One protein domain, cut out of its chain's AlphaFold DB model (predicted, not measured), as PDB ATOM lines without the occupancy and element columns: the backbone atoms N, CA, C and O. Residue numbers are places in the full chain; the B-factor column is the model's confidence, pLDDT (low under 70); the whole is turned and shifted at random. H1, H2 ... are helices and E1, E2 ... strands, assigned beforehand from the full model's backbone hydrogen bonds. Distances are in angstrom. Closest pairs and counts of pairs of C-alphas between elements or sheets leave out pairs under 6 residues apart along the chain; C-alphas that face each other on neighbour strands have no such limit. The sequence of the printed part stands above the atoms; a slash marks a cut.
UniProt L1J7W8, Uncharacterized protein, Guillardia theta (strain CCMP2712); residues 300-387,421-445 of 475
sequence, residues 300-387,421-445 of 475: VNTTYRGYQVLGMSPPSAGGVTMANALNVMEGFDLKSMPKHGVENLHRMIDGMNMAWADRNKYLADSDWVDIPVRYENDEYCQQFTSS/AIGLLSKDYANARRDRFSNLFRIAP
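Overview. This is residues 300 to 387 and 421 to 445 of the 475 residues of an uncharacterized protein of Guillardia theta (strain CCMP2712) (UniProt L1J7W8). A two-stranded hairpin, E1 and E2, covers one side of the core helix H1; away from the hairpin the long helix H2 folds back along H1, and H4 crosses H1 steeply. Past H2 a long stretch without named elements, residues 363 to 378, leads out to the small H3, far from the core, and residues 382 to 387, of which 382 belongs to H3, stick out. The printed part has 113 residues, with four named helices and two named strands in the order E1, E2, H1, H2, H3, H4; the sheet is E1 - E2, antiparallel, and the class is mostly helix. The whole is compact by its radius of gyration of the C-alphas, 15.4 A, yet elongated, with spans of 49 by 29 by 28 A.

Arrangement. Start at the sheet, where E1, residues 300 to 304, and E2, residues 307 to 311, form an antiparallel hairpin, their directions at 154 degrees. Look there for N 302 and O 309, 3.0 A apart, and N 309 and O 302, 2.8 A apart, both within hydrogen-bond range. Next find H1, residues 318 to 330: its closest C-alphas to E1 are those of Gly 319 and Val 300, 5.7 A apart, and to E2 those of Gly 319 and Gly 311, 4.1 A apart. H2, residues 342 to 362, touches H1, closest at the C-alphas of Ala 325 and Gly 351, 4.8 A apart; the two form a helical hairpin, opposite ways at a steep tilt of 40 degrees. H4, residues 427 to 440, touches residues 324 to 328 of H1 alone, closest at the C-alphas of Val 328 and Ala 430, 5.0 A apart, the same way at a steep tilt of 66 degrees. H2 and H4 are close but not clearly touching, with the C-alphas of Met 354 and Arg 433 7.6 A apart. H3, residues 379 to 382, touches no helix and is apart from both strands. In H1 and H2 every O i to N i+4 pair is within hydrogen-bond range, in H4 9 of 10; H3 is too short for such a pair.

Along the chain. Find C-alpha 300 at (34.103, 22.196, -2.490), where E1 begins; E1 measures 13.1 A and E2 13.0 A. H1 runs 18.2 A from Gly 318. H2, the longest, runs 30.0 A from C-alpha 342 at (45.672, 1.262, -21.795). H3 has four residues, and H4 runs 20.1 A to C-alpha 440 at (58.815, 12.507, -15.646).

Size, cuts and confidence. The C-alphas farthest apart are those of Ser 386 and Pro 445, 51.7 A. Residues 388 to 420 are not printed, and C-alphas 387 and 421 lie 14.9 A apart across the cut. The links H1 to H2 and H2 to H3 are long. The mean pLDDT of the printed part is 75.5; residues 374 to 387, 421 to 423 and 436 to 445 are under 70.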
ATOM      1  N   VAL A 300      33.158  22.287  -1.373       87.50
ATOM      2  CA  VAL A 300      34.103  22.196  -2.490       87.50
ATOM      3  C   VAL A 300      33.299  22.350  -3.771       87.50
ATOM      4  O   VAL A 300      32.269  21.704  -3.940       87.50
ATOM      5  N   ASN A 301      33.778  23.204  -4.664       84.38
ATOM      6  CA  ASN A 301      33.131  23.514  -5.924       84.38
ATOM      7  C   ASN A 301      34.191  23.498  -7.026       84.38
ATOM      8  O   ASN A 301      35.260  24.091  -6.873       84.38
ATOM      9  N   THR A 302      33.919  22.778  -8.107       84.38
ATOM     10  CA  THR A 302      34.723  22.812  -9.325       84.38
ATOM     11  C   THR A 302      33.853  22.541 -10.552       84.38
ATOM     12  O   THR A 302      32.673  22.216 -10.432       84.38
ATOM     13  N   THR A 303      34.430  22.643 -11.748       84.25
ATOM     14  CA  THR A 303      33.746  22.329 -13.009       84.25
ATOM     15  C   THR A 303      34.501  21.266 -13.788       84.25
ATOM     16  O   THR A 303      35.723  21.338 -13.915       84.25
ATOM     17  N   TYR A 304      33.772  20.314 -14.366       86.56
ATOM     18  CA  TYR A 304      34.325  19.261 -15.211       86.56
ATOM     19  C   TYR A 304      33.444  19.049 -16.445       86.56
ATOM     20  O   TYR A 304      32.298  18.612 -16.343       86.56
ATOM     21  N   ARG A 305      33.983  19.346 -17.634       88.19
ATOM     22  CA  ARG A 305      33.345  19.114 -18.948       88.19
ATOM     23  C   ARG A 305      31.931  19.695 -19.085       88.19
ATOM     24  O   ARG A 305      31.056  19.069 -19.681       88.19
ATOM     25  N   GLY A 306      31.726  20.899 -18.553       86.00
ATOM     26  CA  GLY A 306      30.446  21.614 -18.611       86.00
ATOM     27  C   GLY A 306      29.455  21.259 -17.501       86.00
ATOM     28  O   GLY A 306      28.373  21.823 -17.494       86.00
ATOM     29  N   TYR A 307      29.820  20.381 -16.564       88.25
ATOM     30  CA  TYR A 307      29.072  20.156 -15.326       88.25
ATOM     31  C   TYR A 307      29.757  20.867 -14.166       88.25
ATOM     32  O   TYR A 307      30.991  20.898 -14.096       88.25
ATOM     33  N   GLN A 308      28.972  21.354 -13.210       84.88
ATOM     34  CA  GLN A 308      29.492  21.632 -11.880       84.88
ATOM     35  C   GLN A 308      29.610  20.339 -11.063       84.88
ATOM     36  O   GLN A 308      28.771  19.444 -11.148       84.88
ATOM     37  N   VAL A 309      30.657  20.258 -10.243       87.75
ATOM     38  CA  VAL A 309      30.881  19.181  -9.283       87.75
ATOM     39  C   VAL A 309      31.037  19.791  -7.893       87.75
ATOM     40  O   VAL A 309      32.006  20.499  -7.611       87.75
ATOM     41  N   LEU A 310      30.063  19.501  -7.033       88.06
ATOM     42  CA  LEU A 310      30.038  19.902  -5.630       88.06
ATOM     43  C   LEU A 310      30.541  18.755  -4.745       88.06
ATOM     44  O   LEU A 310      30.322  17.582  -5.050       88.06
ATOM     45  N   GLY A 311      31.210  19.079  -3.640       89.25
ATOM     46  CA  GLY A 311      31.782  18.088  -2.732       89.25
ATOM     47  C   GLY A 311      31.946  18.589  -1.300       89.25
ATOM     48  O   GLY A 311      31.886  19.785  -1.023       89.25
ATOM     49  N   MET A 312      32.180  17.653  -0.381       93.31
ATOM     50  CA  MET A 312      32.426  17.964   1.028       93.31
ATOM     51  C   MET A 312      33.803  18.613   1.202       93.31
ATOM     52  O   MET A 312      34.789  18.156   0.612       93.31
ATOM     53  N   SER A 313      33.868  19.662   2.019       88.50
ATOM     54  CA  SER A 313      35.122  20.277   2.445       88.50
ATOM     55  C   SER A 313      35.882  19.418   3.455       88.50
ATOM     56  O   SER A 313      35.292  18.556   4.112       88.50
ATOM     57  N   PRO A 314      37.165  19.733   3.681       89.75
ATOM     58  CA  PRO A 314      37.857  19.471   4.939       89.75
ATOM     59  C   PRO A 314      36.925  19.694   6.152       89.75
ATOM     60  O   PRO A 314      36.135  20.648   6.114       89.75
ATOM     61  N   PRO A 315      36.929  18.792   7.155       93.06
ATOM     62  CA  PRO A 315      37.869  17.681   7.370       93.06
ATOM     63  C   PRO A 315      37.716  16.484   6.408       93.06
ATOM     64  O   PRO A 315      38.566  15.591   6.398       93.06
ATOM     65  N   SER A 316      36.698  16.451   5.537       94.56
ATOM     66  CA  SER A 316      36.650  15.456   4.460       94.56
ATOM     67  C   SER A 316      37.687  15.746   3.374       94.56
ATOM     68  O   SER A 316      37.651  16.763   2.681       94.56
ATOM     69  N   ALA A 317      38.577  14.785   3.135       92.38
ATOM     70  CA  ALA A 317      39.474  14.823   1.984       92.38
ATOM     71  C   ALA A 317      38.751  14.589   0.639       92.38
ATOM     72  O   ALA A 317      39.330  14.851  -0.419       92.38
ATOM     73  N   GLY A 318      37.522  14.055   0.656       92.69
ATOM     74  CA  GLY A 318      36.850  13.500  -0.522       92.69
ATOM     75  C   GLY A 318      36.611  14.517  -1.636       92.69
ATOM     76  O   GLY A 318      37.041  14.290  -2.768       92.69
ATOM     77  N   GLY A 319      35.983  15.655  -1.315       91.94
ATOM     78  CA  GLY A 319      35.654  16.685  -2.304       91.94
ATOM     79  C   GLY A 319      36.896  17.260  -2.981       91.94
ATOM     80  O   GLY A 319      36.967  17.297  -4.207       91.94
ATOM     81  N   VAL A 320      37.914  17.637  -2.198       89.50
ATOM     82  CA  VAL A 320      39.163  18.217  -2.726       89.50
ATOM     83  C   VAL A 320      39.947  17.205  -3.563       89.50
ATOM     84  O   VAL A 320      40.426  17.547  -4.643       89.50
ATOM     85  N   THR A 321      40.055  15.951  -3.106       90.88
ATOM     86  CA  THR A 321      40.772  14.896  -3.846       90.88
ATOM     87  C   THR A 321      40.088  14.615  -5.186       90.88
ATOM     88  O   THR A 321      40.757  14.530  -6.214       90.88
ATOM     89  N   MET A 322      38.753  14.529  -5.199       93.81
ATOM     90  CA  MET A 322      37.987  14.324  -6.430       93.81
ATOM     91  C   MET A 322      38.108  15.520  -7.382       93.81
ATOM     92  O   MET A 322      38.380  15.327  -8.564       93.81
ATOM     93  N   ALA A 323      37.981  16.750  -6.876       89.88
ATOM     94  CA  ALA A 323      38.121  17.962  -7.680       89.88
ATOM     95  C   ALA A 323      39.513  18.076  -8.329       89.88
ATOM     96  O   ALA A 323      39.610  18.328  -9.529       89.88
ATOM     97  N   ASN A 324      40.589  17.813  -7.576       85.06
ATOM     98  CA  ASN A 324      41.959  17.811  -8.104       85.06
ATOM     99  C   ASN A 324      42.126  16.747  -9.213       85.06
ATOM    100  O   ASN A 324      42.591  17.059 -10.310       85.06
ATOM    101  N   ALA A 325      41.651  15.515  -8.984       88.25
ATOM    102  CA  ALA A 325      41.708  14.446  -9.985       88.25
ATOM    103  C   ALA A 325      40.925  14.793 -11.268       88.25
ATOM    104  O   ALA A 325      41.433  14.590 -12.373       88.25
ATOM    105  N   LEU A 326      39.713  15.345 -11.141       90.75
ATOM    106  CA  LEU A 326      38.889  15.785 -12.273       90.75
ATOM    107  C   LEU A 326      39.555  16.921 -13.059       90.75
ATOM    108  O   LEU A 326      39.614  16.848 -14.287       90.75
ATOM    109  N   ASN A 327      40.124  17.916 -12.375       86.88
ATOM    110  CA  ASN A 327      40.845  19.022 -13.008       86.88
ATOM    111  C   ASN A 327      42.068  18.541 -13.806       86.88
ATOM    112  O   ASN A 327      42.318  19.038 -14.904       86.88
ATOM    113  N   VAL A 328      42.816  17.549 -13.301       83.44
ATOM    114  CA  VAL A 328      43.924  16.929 -14.052       83.44
ATOM    115  C   VAL A 328      43.393  16.152 -15.264       83.44
ATOM    116  O   VAL A 328      43.917  16.300 -16.370       83.44
ATOM    117  N   MET A 329      42.328  15.362 -15.082       88.19
ATOM    118  CA  MET A 329      41.715  14.548 -16.142       88.19
ATOM    119  C   MET A 329      41.007  15.361 -17.238       88.19
ATOM    120  O   MET A 329      40.821  14.856 -18.348       88.19
ATOM    121  N   GLU A 330      40.614  16.609 -16.973       88.62
ATOM    122  CA  GLU A 330      39.971  17.478 -17.969       88.62
ATOM    123  C   GLU A 330      40.915  17.829 -19.131       88.62
ATOM    124  O   GLU A 330      40.463  17.981 -20.264       88.62
ATOM    125  N   GLY A 331      42.229  17.854 -18.879       86.31
ATOM    126  CA  GLY A 331      43.257  18.116 -19.893       86.31
ATOM    127  C   GLY A 331      43.470  17.006 -20.931       86.31
ATOM    128  O   GLY A 331      44.247  17.204 -21.862       86.31
ATOM    129  N   PHE A 332      42.810  15.852 -20.795       87.00
ATOM    130  CA  PHE A 332      42.903  14.732 -21.737       87.00
ATOM    131  C   PHE A 332      41.564  14.495 -22.439       87.00
ATOM    132  O   PHE A 332      40.506  14.596 -21.817       87.00
ATOM    133  N   ASP A 333      41.566  14.098 -23.714       90.44
ATOM    134  CA  ASP A 333      40.335  13.648 -24.377       90.44
ATOM    135  C   ASP A 333      40.041  12.168 -24.079       90.44
ATOM    136  O   ASP A 333      40.173  11.284 -24.923       90.44
ATOM    137  N   LEU A 334      39.600  11.897 -22.849       90.62
ATOM    138  CA  LEU A 334      39.193  10.555 -22.418       90.62
ATOM    139  C   LEU A 334      37.991   9.995 -23.208       90.62
ATOM    140  O   LEU A 334      37.690   8.810 -23.080       90.62
ATOM    141  N   LYS A 335      37.277  10.821 -23.994       92.00
ATOM    142  CA  LYS A 335      36.086  10.404 -24.750       92.00
ATOM    143  C   LYS A 335      36.443   9.741 -26.082       92.00
ATOM    144  O   LYS A 335      35.729   8.829 -26.492       92.00
ATOM    145  N   SER A 336      37.514  10.174 -26.753       93.88
ATOM    146  CA  SER A 336      38.007   9.507 -27.972       93.88
ATOM    147  C   SER A 336      38.832   8.250 -27.681       93.88
ATOM    148  O   SER A 336      38.961   7.382 -28.544       93.88
ATOM    149  N   MET A 337      39.351   8.105 -26.459       93.00
ATOM    150  CA  MET A 337      40.082   6.914 -26.022       93.00
ATOM    151  C   MET A 337      39.126   5.755 -25.666       93.00
ATOM    152  O   MET A 337      38.141   5.979 -24.959       93.00
ATOM    153  N   PRO A 338      39.426   4.491 -26.030       93.06
ATOM    154  CA  PRO A 338      38.627   3.340 -25.602       93.06
ATOM    155  C   PRO A 338      38.525   3.251 -24.071       93.06
ATOM    156  O   PRO A 338      39.547   3.286 -23.389       93.06
ATOM    157  N   LYS A 339      37.311   3.077 -23.527       86.44
ATOM    158  CA  LYS A 339      37.016   3.116 -22.073       86.44
ATOM    159  C   LYS A 339      37.882   2.182 -21.209       86.44
ATOM    160  O   LYS A 339      38.155   2.487 -20.055       86.44
ATOM    161  N   HIS A 340      38.297   1.046 -21.766       88.81
ATOM    162  CA  HIS A 340      39.164   0.056 -21.112       88.81
ATOM    163  C   HIS A 340      40.522  -0.094 -21.824       88.81
ATOM    164  O   HIS A 340      41.238  -1.066 -21.613       88.81
ATOM    165  N   GLY A 341      40.873   0.861 -22.691       87.69
ATOM    166  CA  GLY A 341      42.173   0.922 -23.350       87.69
ATOM    167  C   GLY A 341      43.263   1.421 -22.404       87.69
ATOM    168  O   GLY A 341      43.001   2.237 -21.519       87.69
ATOM    169  N   VAL A 342      44.496   0.960 -22.633       89.88
ATOM    170  CA  VAL A 342      45.672   1.262 -21.795       89.88
ATOM    171  C   VAL A 342      45.849   2.765 -21.565       89.88
ATOM    172  O   VAL A 342      46.027   3.177 -20.427       89.88
ATOM    173  N   GLU A 343      45.731   3.587 -22.612       85.56
ATOM    174  CA  GLU A 343      45.890   5.045 -22.507       85.56
ATOM    175  C   GLU A 343      44.803   5.696 -21.631       85.56
ATOM    176  O   GLU A 343      45.119   6.510 -20.770       85.56
ATOM    177  N   ASN A 344      43.532   5.295 -21.777       89.31
ATOM    178  CA  ASN A 344      42.427   5.828 -20.968       89.31
ATOM    179  C   ASN A 344      42.641   5.506 -19.478       89.31
ATOM    180  O   ASN A 344      42.622   6.394 -18.624       89.31
ATOM    181  N   LEU A 345      42.940   4.234 -19.185       88.75
ATOM    182  CA  LEU A 345      43.249   3.760 -17.836       88.75
ATOM    183  C   LEU A 345      44.478   4.472 -17.253       88.75
ATOM    184  O   LEU A 345      44.426   4.924 -16.114       88.75
ATOM    185  N   HIS A 346      45.550   4.635 -18.034       85.00
ATOM    186  CA  HIS A 346      46.765   5.337 -17.619       85.00
ATOM    187  C   HIS A 346      46.482   6.795 -17.230       85.00
ATOM    188  O   HIS A 346      46.900   7.212 -16.152       85.00
ATOM    189  N   ARG A 347      45.713   7.552 -18.027       85.25
ATOM    190  CA  ARG A 347      45.369   8.951 -17.695       85.25
ATOM    191  C   ARG A 347      44.468   9.083 -16.469       85.25
ATOM    192  O   ARG A 347      44.643  10.027 -15.700       85.25
ATOM    193  N   MET A 348      43.554   8.138 -16.245       86.56
ATOM    194  CA  MET A 348      42.777   8.094 -15.001       86.56
ATOM    195  C   MET A 348      43.665   7.776 -13.788       86.56
ATOM    196  O   MET A 348      43.571   8.461 -12.772       86.56
ATOM    197  N   ILE A 349      44.561   6.790 -13.905       84.69
ATOM    198  CA  ILE A 349      45.508   6.407 -12.847       84.69
ATOM    199  C   ILE A 349      46.452   7.570 -12.505       84.69
ATOM    200  O   ILE A 349      46.626   7.868 -11.328       84.69
ATOM    201  N   ASP A 350      47.006   8.270 -13.499       80.50
ATOM    202  CA  ASP A 350      47.866   9.444 -13.291       80.50
ATOM    203  C   ASP A 350      47.135  10.552 -12.515       80.50
ATOM    204  O   ASP A 350      47.648  11.053 -11.511       80.50
ATOM    205  N   GLY A 351      45.920  10.916 -12.949       80.81
ATOM    206  CA  GLY A 351      45.109  11.947 -12.292       80.81
ATOM    207  C   GLY A 351      44.744  11.587 -10.851       80.81
ATOM    208  O   GLY A 351      44.835  12.431  -9.957       80.81
ATOM    209  N   MET A 352      44.404  10.319 -10.599       85.69
ATOM    210  CA  MET A 352      44.149   9.816  -9.247       85.69
ATOM    211  C   MET A 352      45.423   9.816  -8.391       85.69
ATOM    212  O   MET A 352      45.387  10.315  -7.269       85.69
ATOM    213  N   ASN A 353      46.552   9.320  -8.904       80.56
ATOM    214  CA  ASN A 353      47.820   9.258  -8.171       80.56
ATOM    215  C   ASN A 353      48.295  10.647  -7.718       80.56
ATOM    216  O   ASN A 353      48.716  10.800  -6.571       80.56
ATOM    217  N   MET A 354      48.190  11.664  -8.581       79.38
ATOM    218  CA  MET A 354      48.519  13.049  -8.215       79.38
ATOM    219  C   MET A 354      47.620  13.557  -7.083       79.38
ATOM    220  O   MET A 354      48.123  14.044  -6.070       79.38
ATOM    221  N   ALA A 355      46.303  13.370  -7.205       81.69
ATOM    222  CA  ALA A 355      45.353  13.805  -6.187       81.69
ATOM    223  C   ALA A 355      45.537  13.078  -4.841       81.69
ATOM    224  O   ALA A 355      45.443  13.710  -3.789       81.69
ATOM    225  N   TRP A 356      45.847  11.778  -4.851       82.56
ATOM    226  CA  TRP A 356      46.143  10.999  -3.642       82.56
ATOM    227  C   TRP A 356      47.468  11.398  -2.979       82.56
ATOM    228  O   TRP A 356      47.546  11.427  -1.749       82.56
ATOM    229  N   ALA A 357      48.497  11.743  -3.759       80.19
ATOM    230  CA  ALA A 357      49.751  12.264  -3.217       80.19
ATOM    231  C   ALA A 357      49.530  13.606  -2.498       80.19
ATOM    232  O   ALA A 357      49.990  13.791  -1.370       80.19
ATOM    233  N   ASP A 358      48.770  14.514  -3.116       81.25
ATOM    234  CA  ASP A 358      48.452  15.814  -2.527       81.25
ATOM    235  C   ASP A 358      47.518  15.669  -1.307       81.25
ATOM    236  O   ASP A 358      47.746  16.312  -0.281       81.25
ATOM    237  N   ARG A 359      46.534  14.754  -1.356       87.25
ATOM    238  CA  ARG A 359      45.699  14.367  -0.204       87.25
ATOM    239  C   ARG A 359      46.556  13.995   1.000       87.25
ATOM    240  O   ARG A 359      46.371  14.550   2.076       87.25
ATOM    241  N   ASN A 360      47.470  13.046   0.813       85.00
ATOM    242  CA  ASN A 360      48.253  12.470   1.904       85.00
ATOM    243  C   ASN A 360      49.300  13.445   2.468       85.00
ATOM    244  O   ASN A 360      49.740  13.253   3.597       85.00
ATOM    245  N   LYS A 361      49.698  14.469   1.700       83.88
ATOM    246  CA  LYS A 361      50.642  15.503   2.147       83.88
ATOM    247  C   LYS A 361      49.961  16.696   2.827       83.88
ATOM    248  O   LYS A 361      50.582  17.309   3.689       83.88
ATOM    249  N   TYR A 362      48.738  17.055   2.422       83.12
ATOM    250  CA  TYR A 362      48.158  18.362   2.757       83.12
ATOM    251  C   TYR A 362      46.755  18.353   3.378       83.12
ATOM    252  O   TYR A 362      46.364  19.385   3.917       83.12
ATOM    253  N   LEU A 363      45.958  17.285   3.257       86.38
ATOM    254  CA  LEU A 363      44.553  17.322   3.690       86.38
ATOM    255  C   LEU A 363      44.374  16.760   5.103       86.38
ATOM    256  O   LEU A 363      44.660  15.595   5.370       86.38
ATOM    257  N   ALA A 364      43.842  17.612   5.973       88.50
ATOM    258  CA  ALA A 364      43.523  17.361   7.371       88.50
ATOM    259  C   ALA A 364      42.341  18.267   7.778       88.50
ATOM    260  O   ALA A 364      41.686  18.851   6.909       88.50
ATOM    261  N   ASP A 365      42.058  18.379   9.074       90.88
ATOM    262  CA  ASP A 365      41.045  19.302   9.582       90.88
ATOM    263  C   ASP A 365      41.487  20.768   9.414       90.88
ATOM    264  O   ASP A 365      42.520  21.189   9.939       90.88
ATOM    265  N   SER A 366      40.696  21.540   8.664       87.31
ATOM    266  CA  SER A 366      40.962  22.951   8.370       87.31
ATOM    267  C   SER A 366      40.814  23.874   9.574       87.31
ATOM    268  O   SER A 366      41.273  25.010   9.506       87.31
ATOM    269  N   ASP A 367      40.166  23.416  10.643       88.25
ATOM    270  CA  ASP A 367      39.963  24.224  11.847       88.25
ATOM    271  C   ASP A 367      41.217  24.212  12.745       88.25
ATOM    272  O   ASP A 367      41.369  25.067  13.619       88.25
ATOM    273  N   TRP A 368      42.145  23.279  12.485       86.12
ATOM    274  CA  TRP A 368      43.372  23.061  13.259       86.12
ATOM    275  C   TRP A 368      44.668  23.274  12.469       86.12
ATOM    276  O   TRP A 368      45.688  23.608  13.074       86.12
ATOM    277  N   VAL A 369      44.670  23.079  11.143       83.38
ATOM    278  CA  VAL A 369      45.865  23.287  10.304       83.38
ATOM    279  C   VAL A 369      45.574  24.044   9.008       83.38
ATOM    280  O   VAL A 369      44.590  23.794   8.312       83.38
ATOM    281  N   ASP A 370      46.496  24.937   8.641       78.38
ATOM    282  CA  ASP A 370      46.451  25.682   7.382       78.38
ATOM    283  C   ASP A 370      46.696  24.761   6.179       78.38
ATOM    284  O   ASP A 370      47.821  24.346   5.887       78.38
ATOM    285  N   ILE A 371      45.631  24.485   5.431       79.75
ATOM    286  CA  ILE A 371      45.670  23.655   4.224       79.75
ATOM    287  C   ILE A 371      45.675  24.509   2.937       79.75
ATOM    288  O   ILE A 371      45.044  25.571   2.871       79.75
ATOM    289  N   PRO A 372      46.323  24.057   1.845       78.75
ATOM    290  CA  PRO A 372      46.397  24.775   0.566       78.75
ATOM    291  C   PRO A 372      45.107  24.668  -0.276       78.75
ATOM    292  O   PRO A 372      45.142  24.703  -1.507       78.75
ATOM    293  N   VAL A 373      43.945  24.541   0.371       70.19
ATOM    294  CA  VAL A 373      42.632  24.620  -0.284       70.19
ATOM    295  C   VAL A 373      42.258  26.095  -0.430       70.19
ATOM    296  O   VAL A 373      42.439  26.891   0.491       70.19
ATOM    297  N   ARG A 374      41.785  26.482  -1.614       67.50
ATOM    298  CA  ARG A 374      41.332  27.840  -1.943       67.50
ATOM    299  C   ARG A 374      40.011  27.711  -2.675       67.50
ATOM    300  O   ARG A 374      39.936  26.924  -3.619       67.50
ATOM    301  N   TYR A 375      38.995  28.426  -2.213       62.72
ATOM    302  CA  TYR A 375      37.657  28.384  -2.789       62.72
ATOM    303  C   TYR A 375      37.505  29.541  -3.783       62.72
ATOM    304  O   TYR A 375      38.111  30.604  -3.623       62.72
ATOM    305  N   GLU A 376      36.714  29.340  -4.835       47.56
ATOM    306  CA  GLU A 376      36.393  30.430  -5.756       47.56
ATOM    307  C   GLU A 376      35.668  31.549  -4.983       47.56
ATOM    308  O   GLU A 376      34.775  31.282  -4.182       47.56
ATOM    309  N   ASN A 377      36.088  32.798  -5.199       43.47
ATOM    310  CA  ASN A 377      35.640  33.989  -4.461       43.47
ATOM    311  C   ASN A 377      35.994  34.044  -2.955       43.47
ATOM    312  O   ASN A 377      35.260  34.654  -2.182       43.47
ATOM    313  N   ASP A 378      37.147  33.511  -2.529       44.56
ATOM    314  CA  ASP A 378      37.757  33.903  -1.244       44.56
ATOM    315  C   ASP A 378      38.019  35.438  -1.210       44.56
ATOM    316  O   ASP A 378      39.072  35.913  -1.649       44.56
ATOM    317  N   GLU A 379      37.083  36.224  -0.647       37.22
ATOM    318  CA  GLU A 379      37.224  37.679  -0.392       37.22
ATOM    319  C   GLU A 379      38.508  38.014   0.378       37.22
ATOM    320  O   GLU A 379      39.082  39.092   0.209       37.22
ATOM    321  N   TYR A 380      39.006  37.054   1.161       36.59
ATOM    322  CA  TYR A 380      40.289  37.123   1.849       36.59
ATOM    323  C   TYR A 380      41.444  37.491   0.902       36.59
ATOM    324  O   TYR A 380      42.320  38.249   1.288       36.59
ATOM    325  N   CYS A 381      41.454  37.026  -0.354       34.19
ATOM    326  CA  CYS A 381      42.458  37.464  -1.334       34.19
ATOM    327  C   CYS A 381      42.118  38.812  -1.992       34.19
ATOM    328  O   CYS A 381      43.026  39.508  -2.444       34.19
ATOM    329  N   GLN A 382      40.840  39.200  -2.042       33.69
ATOM    330  CA  GLN A 382      40.410  40.466  -2.643       33.69
ATOM    331  C   GLN A 382      40.777  41.670  -1.762       33.69
ATOM    332  O   GLN A 382      41.260  42.673  -2.285       33.69
ATOM    333  N   GLN A 383      40.658  41.556  -0.433       33.47
ATOM    334  CA  GLN A 383      41.029  42.632   0.502       33.47
ATOM    335  C   GLN A 383      42.513  43.038   0.437       33.47
ATOM    336  O   GLN A 383      42.829  44.201   0.676       33.47
ATOM    337  N   PHE A 384      43.420  42.131   0.051       36.41
ATOM    338  CA  PHE A 384      44.849  42.442  -0.095       36.41
ATOM    339  C   PHE A 384      45.250  42.909  -1.502       36.41
ATOM    340  O   PHE A 384      46.426  43.172  -1.726       36.41
ATOM    341  N   THR A 385      44.321  43.086  -2.450       33.56
ATOM    342  CA  THR A 385      44.649  43.560  -3.817       33.56
ATOM    343  C   THR A 385      45.236  44.977  -3.881       33.56
ATOM    344  O   THR A 385      45.860  45.332  -4.879       33.56
ATOM    345  N   SER A 386      45.095  45.774  -2.816       37.12
ATOM    346  CA  SER A 386      45.695  47.107  -2.663       37.12
ATOM    347  C   SER A 386      47.071  47.105  -1.978       37.12
ATOM    348  O   SER A 386      47.728  48.143  -1.922       37.12
ATOM    349  N   SER A 387      47.533  45.954  -1.476       35.91
ATOM    350  CA  SER A 387      48.815  45.799  -0.778       35.91
ATOM    351  C   SER A 387      49.656  44.706  -1.432       35.91
ATOM    352  O   SER A 387      49.158  43.628  -1.730       35.91
ATOM    353  N   ALA A 421      45.480  32.891  -6.517       42.84
ATOM    354  CA  ALA A 421      45.793  31.931  -5.466       42.84
ATOM    355  C   ALA A 421      45.754  30.504  -6.047       42.84
ATOM    356  O   ALA A 421      44.694  29.887  -6.140       42.84
ATOM    357  N   ILE A 422      46.912  29.994  -6.472       54.47
ATOM    358  CA  ILE A 422      47.066  28.623  -6.972       54.47
ATOM    359  C   ILE A 422      46.915  27.667  -5.780       54.47
ATOM    360  O   ILE A 422      47.843  27.494  -4.992       54.47
ATOM    361  N   GLY A 423      45.731  27.075  -5.634       63.69
ATOM    362  CA  GLY A 423      45.401  26.118  -4.573       63.69
ATOM    363  C   GLY A 423      44.810  24.813  -5.107       63.69
ATOM    364  O   GLY A 423      44.609  24.668  -6.317       63.69
ATOM    365  N   LEU A 424      44.486  23.906  -4.176       70.25
ATOM    366  CA  LEU A 424      43.988  22.531  -4.376       70.25
ATOM    367  C   LEU A 424      42.953  22.357  -5.509       70.25
ATOM    368  O   LEU A 424      42.921  21.350  -6.212       70.25
ATOM    369  N   LEU A 425      42.072  23.351  -5.651       74.38
ATOM    370  CA  LEU A 425      40.895  23.321  -6.527       74.38
ATOM    371  C   LEU A 425      41.107  24.030  -7.876       74.38
ATOM    372  O   LEU A 425      40.220  24.000  -8.727       74.38
ATOM    373  N   SER A 426      42.258  24.675  -8.091       74.62
ATOM    374  CA  SER A 426      42.492  25.512  -9.273       74.62
ATOM    375  C   SER A 426      42.945  24.707 -10.500       74.62
ATOM    376  O   SER A 426      43.815  23.838 -10.417       74.62
ATOM    377  N   LYS A 427      42.409  25.044 -11.681       78.56
ATOM    378  CA  LYS A 427      42.834  24.426 -12.953       78.56
ATOM    379  C   LYS A 427      44.285  24.771 -13.306       78.56
ATOM    380  O   LYS A 427      44.998  23.930 -13.846       78.56
ATOM    381  N   ASP A 428      44.752  25.961 -12.921       71.31
ATOM    382  CA  ASP A 428      46.152  26.380 -13.070       71.31
ATOM    383  C   ASP A 428      47.107  25.457 -12.271       71.31
ATOM    384  O   ASP A 428      48.145  25.051 -12.799       71.31
ATOM    385  N   TYR A 429      46.728  25.024 -11.055       72.69
ATOM    386  CA  TYR A 429      47.475  24.013 -10.288       72.69
ATOM    387  C   TYR A 429      47.510  22.656 -11.003       72.69
ATOM    388  O   TYR A 429      48.587  22.093 -11.213       72.69
ATOM    389  N   ALA A 430      46.344  22.152 -11.415       75.81
ATOM    390  CA  ALA A 430      46.218  20.853 -12.074       75.81
ATOM    391  C   ALA A 430      47.018  20.780 -13.388       75.81
ATOM    392  O   ALA A 430      47.719  19.795 -13.631       75.81
ATOM    393  N   ASN A 431      46.995  21.849 -14.193       74.50
ATOM    394  CA  ASN A 431      47.833  21.997 -15.386       74.50
ATOM    395  C   ASN A 431      49.329  21.903 -15.031       74.50
ATOM    396  O   ASN A 431      50.039  21.046 -15.557       74.50
ATOM    397  N   ALA A 432      49.802  22.704 -14.069       70.19
ATOM    398  CA  ALA A 432      51.204  22.708 -13.638       70.19
ATOM    399  C   ALA A 432      51.665  21.393 -12.966       70.19
ATOM    400  O   ALA A 432      52.872  21.121 -12.881       70.19
ATOM    401  N   ARG A 433      50.729  20.579 -12.459       70.06
ATOM    402  CA  ARG A 433      50.982  19.231 -11.926       70.06
ATOM    403  C   ARG A 433      51.113  18.212 -13.061       70.06
ATOM    404  O   ARG A 433      52.135  17.527 -13.137       70.06
ATOM    405  N   ARG A 434      50.139  18.190 -13.981       74.75
ATOM    406  CA  ARG A 434      50.116  17.342 -15.184       74.75
ATOM    407  C   ARG A 434      51.369  17.535 -16.035       74.75
ATOM    408  O   ARG A 434      52.029  16.557 -16.376       74.75
ATOM    409  N   ASP A 435      51.716  18.780 -16.350       70.50
ATOM    410  CA  ASP A 435      52.799  19.083 -17.288       70.50
ATOM    411  C   ASP A 435      54.156  18.609 -16.729       70.50
ATOM    412  O   ASP A 435      54.955  18.006 -17.448       70.50
ATOM    413  N   ARG A 436      54.392  18.745 -15.415       64.69
ATOM    414  CA  ARG A 436      55.570  18.155 -14.753       64.69
ATOM    415  C   ARG A 436      55.555  16.629 -14.772       64.69
ATOM    416  O   ARG A 436      56.576  16.028 -15.097       64.69
ATOM    417  N   PHE A 437      54.418  15.992 -14.495       63.38
ATOM    418  CA  PHE A 437      54.331  14.529 -14.509       63.38
ATOM    419  C   PHE A 437      54.540  13.940 -15.916       63.38
ATOM    420  O   PHE A 437      55.262  12.957 -16.063       63.38
ATOM    421  N   SER A 438      54.031  14.597 -16.966       58.25
ATOM    422  CA  SER A 438      54.272  14.195 -18.366       58.25
ATOM    423  C   SER A 438      55.740  14.288 -18.803       58.25
ATOM    424  O   SER A 438      56.150  13.610 -19.745       58.25
ATOM    425  N   ASN A 439      56.551  15.094 -18.108       50.34
ATOM    426  CA  ASN A 439      57.993  15.173 -18.332       50.34
ATOM    427  C   ASN A 439      58.768  14.091 -17.559       50.34
ATOM    428  O   ASN A 439      59.814  13.659 -18.034       50.34
ATOM    429  N   LEU A 440      58.246  13.622 -16.418       46.84
ATOM    430  CA  LEU A 440      58.815  12.507 -15.646       46.84
ATOM    431  C   LEU A 440      58.501  11.143 -16.282       46.84
ATOM    432  O   LEU A 440      59.370  10.279 -16.349       46.84
ATOM    433  N   PHE A 441      57.278  10.969 -16.792       44.66
ATOM    434  CA  PHE A 441      56.801   9.728 -17.406       44.66
ATOM    435  C   PHE A 441      56.508   9.907 -18.897       44.66
ATOM    436  O   PHE A 441      55.408   9.635 -19.384       44.66
ATOM    437  N   ARG A 442      57.533  10.293 -19.668       44.09
ATOM    438  CA  ARG A 442      57.524   9.960 -21.097       44.09
ATOM    439  C   ARG A 442      57.624   8.446 -21.216       44.09
ATOM    440  O   ARG A 442      58.698   7.884 -21.010       44.09
ATOM    441  N   ILE A 443      56.518   7.796 -21.575       41.69
ATOM    442  CA  ILE A 443      56.530   6.396 -21.999       41.69
ATOM    443  C   ILE A 443      57.366   6.317 -23.281       41.69
ATOM    444  O   ILE A 443      56.861   6.480 -24.391       41.69
ATOM    445  N   ALA A 444      58.665   6.055 -23.132       36.31
ATOM    446  CA  ALA A 444      59.384   5.323 -24.158       36.31
ATOM    447  C   ALA A 444      58.627   3.998 -24.343       36.31
ATOM    448  O   ALA A 444      58.360   3.331 -23.338       36.31
ATOM    449  N   PRO A 445      58.227   3.625 -25.571       36.50
ATOM    450  CA  PRO A 445      57.539   2.365 -25.796       36.50
ATOM    451  C   PRO A 445      58.486   1.237 -25.396       36.50
ATOM    452  O   PRO A 445      59.420   0.914 -26.128       36.50
TER     453      PRO A 445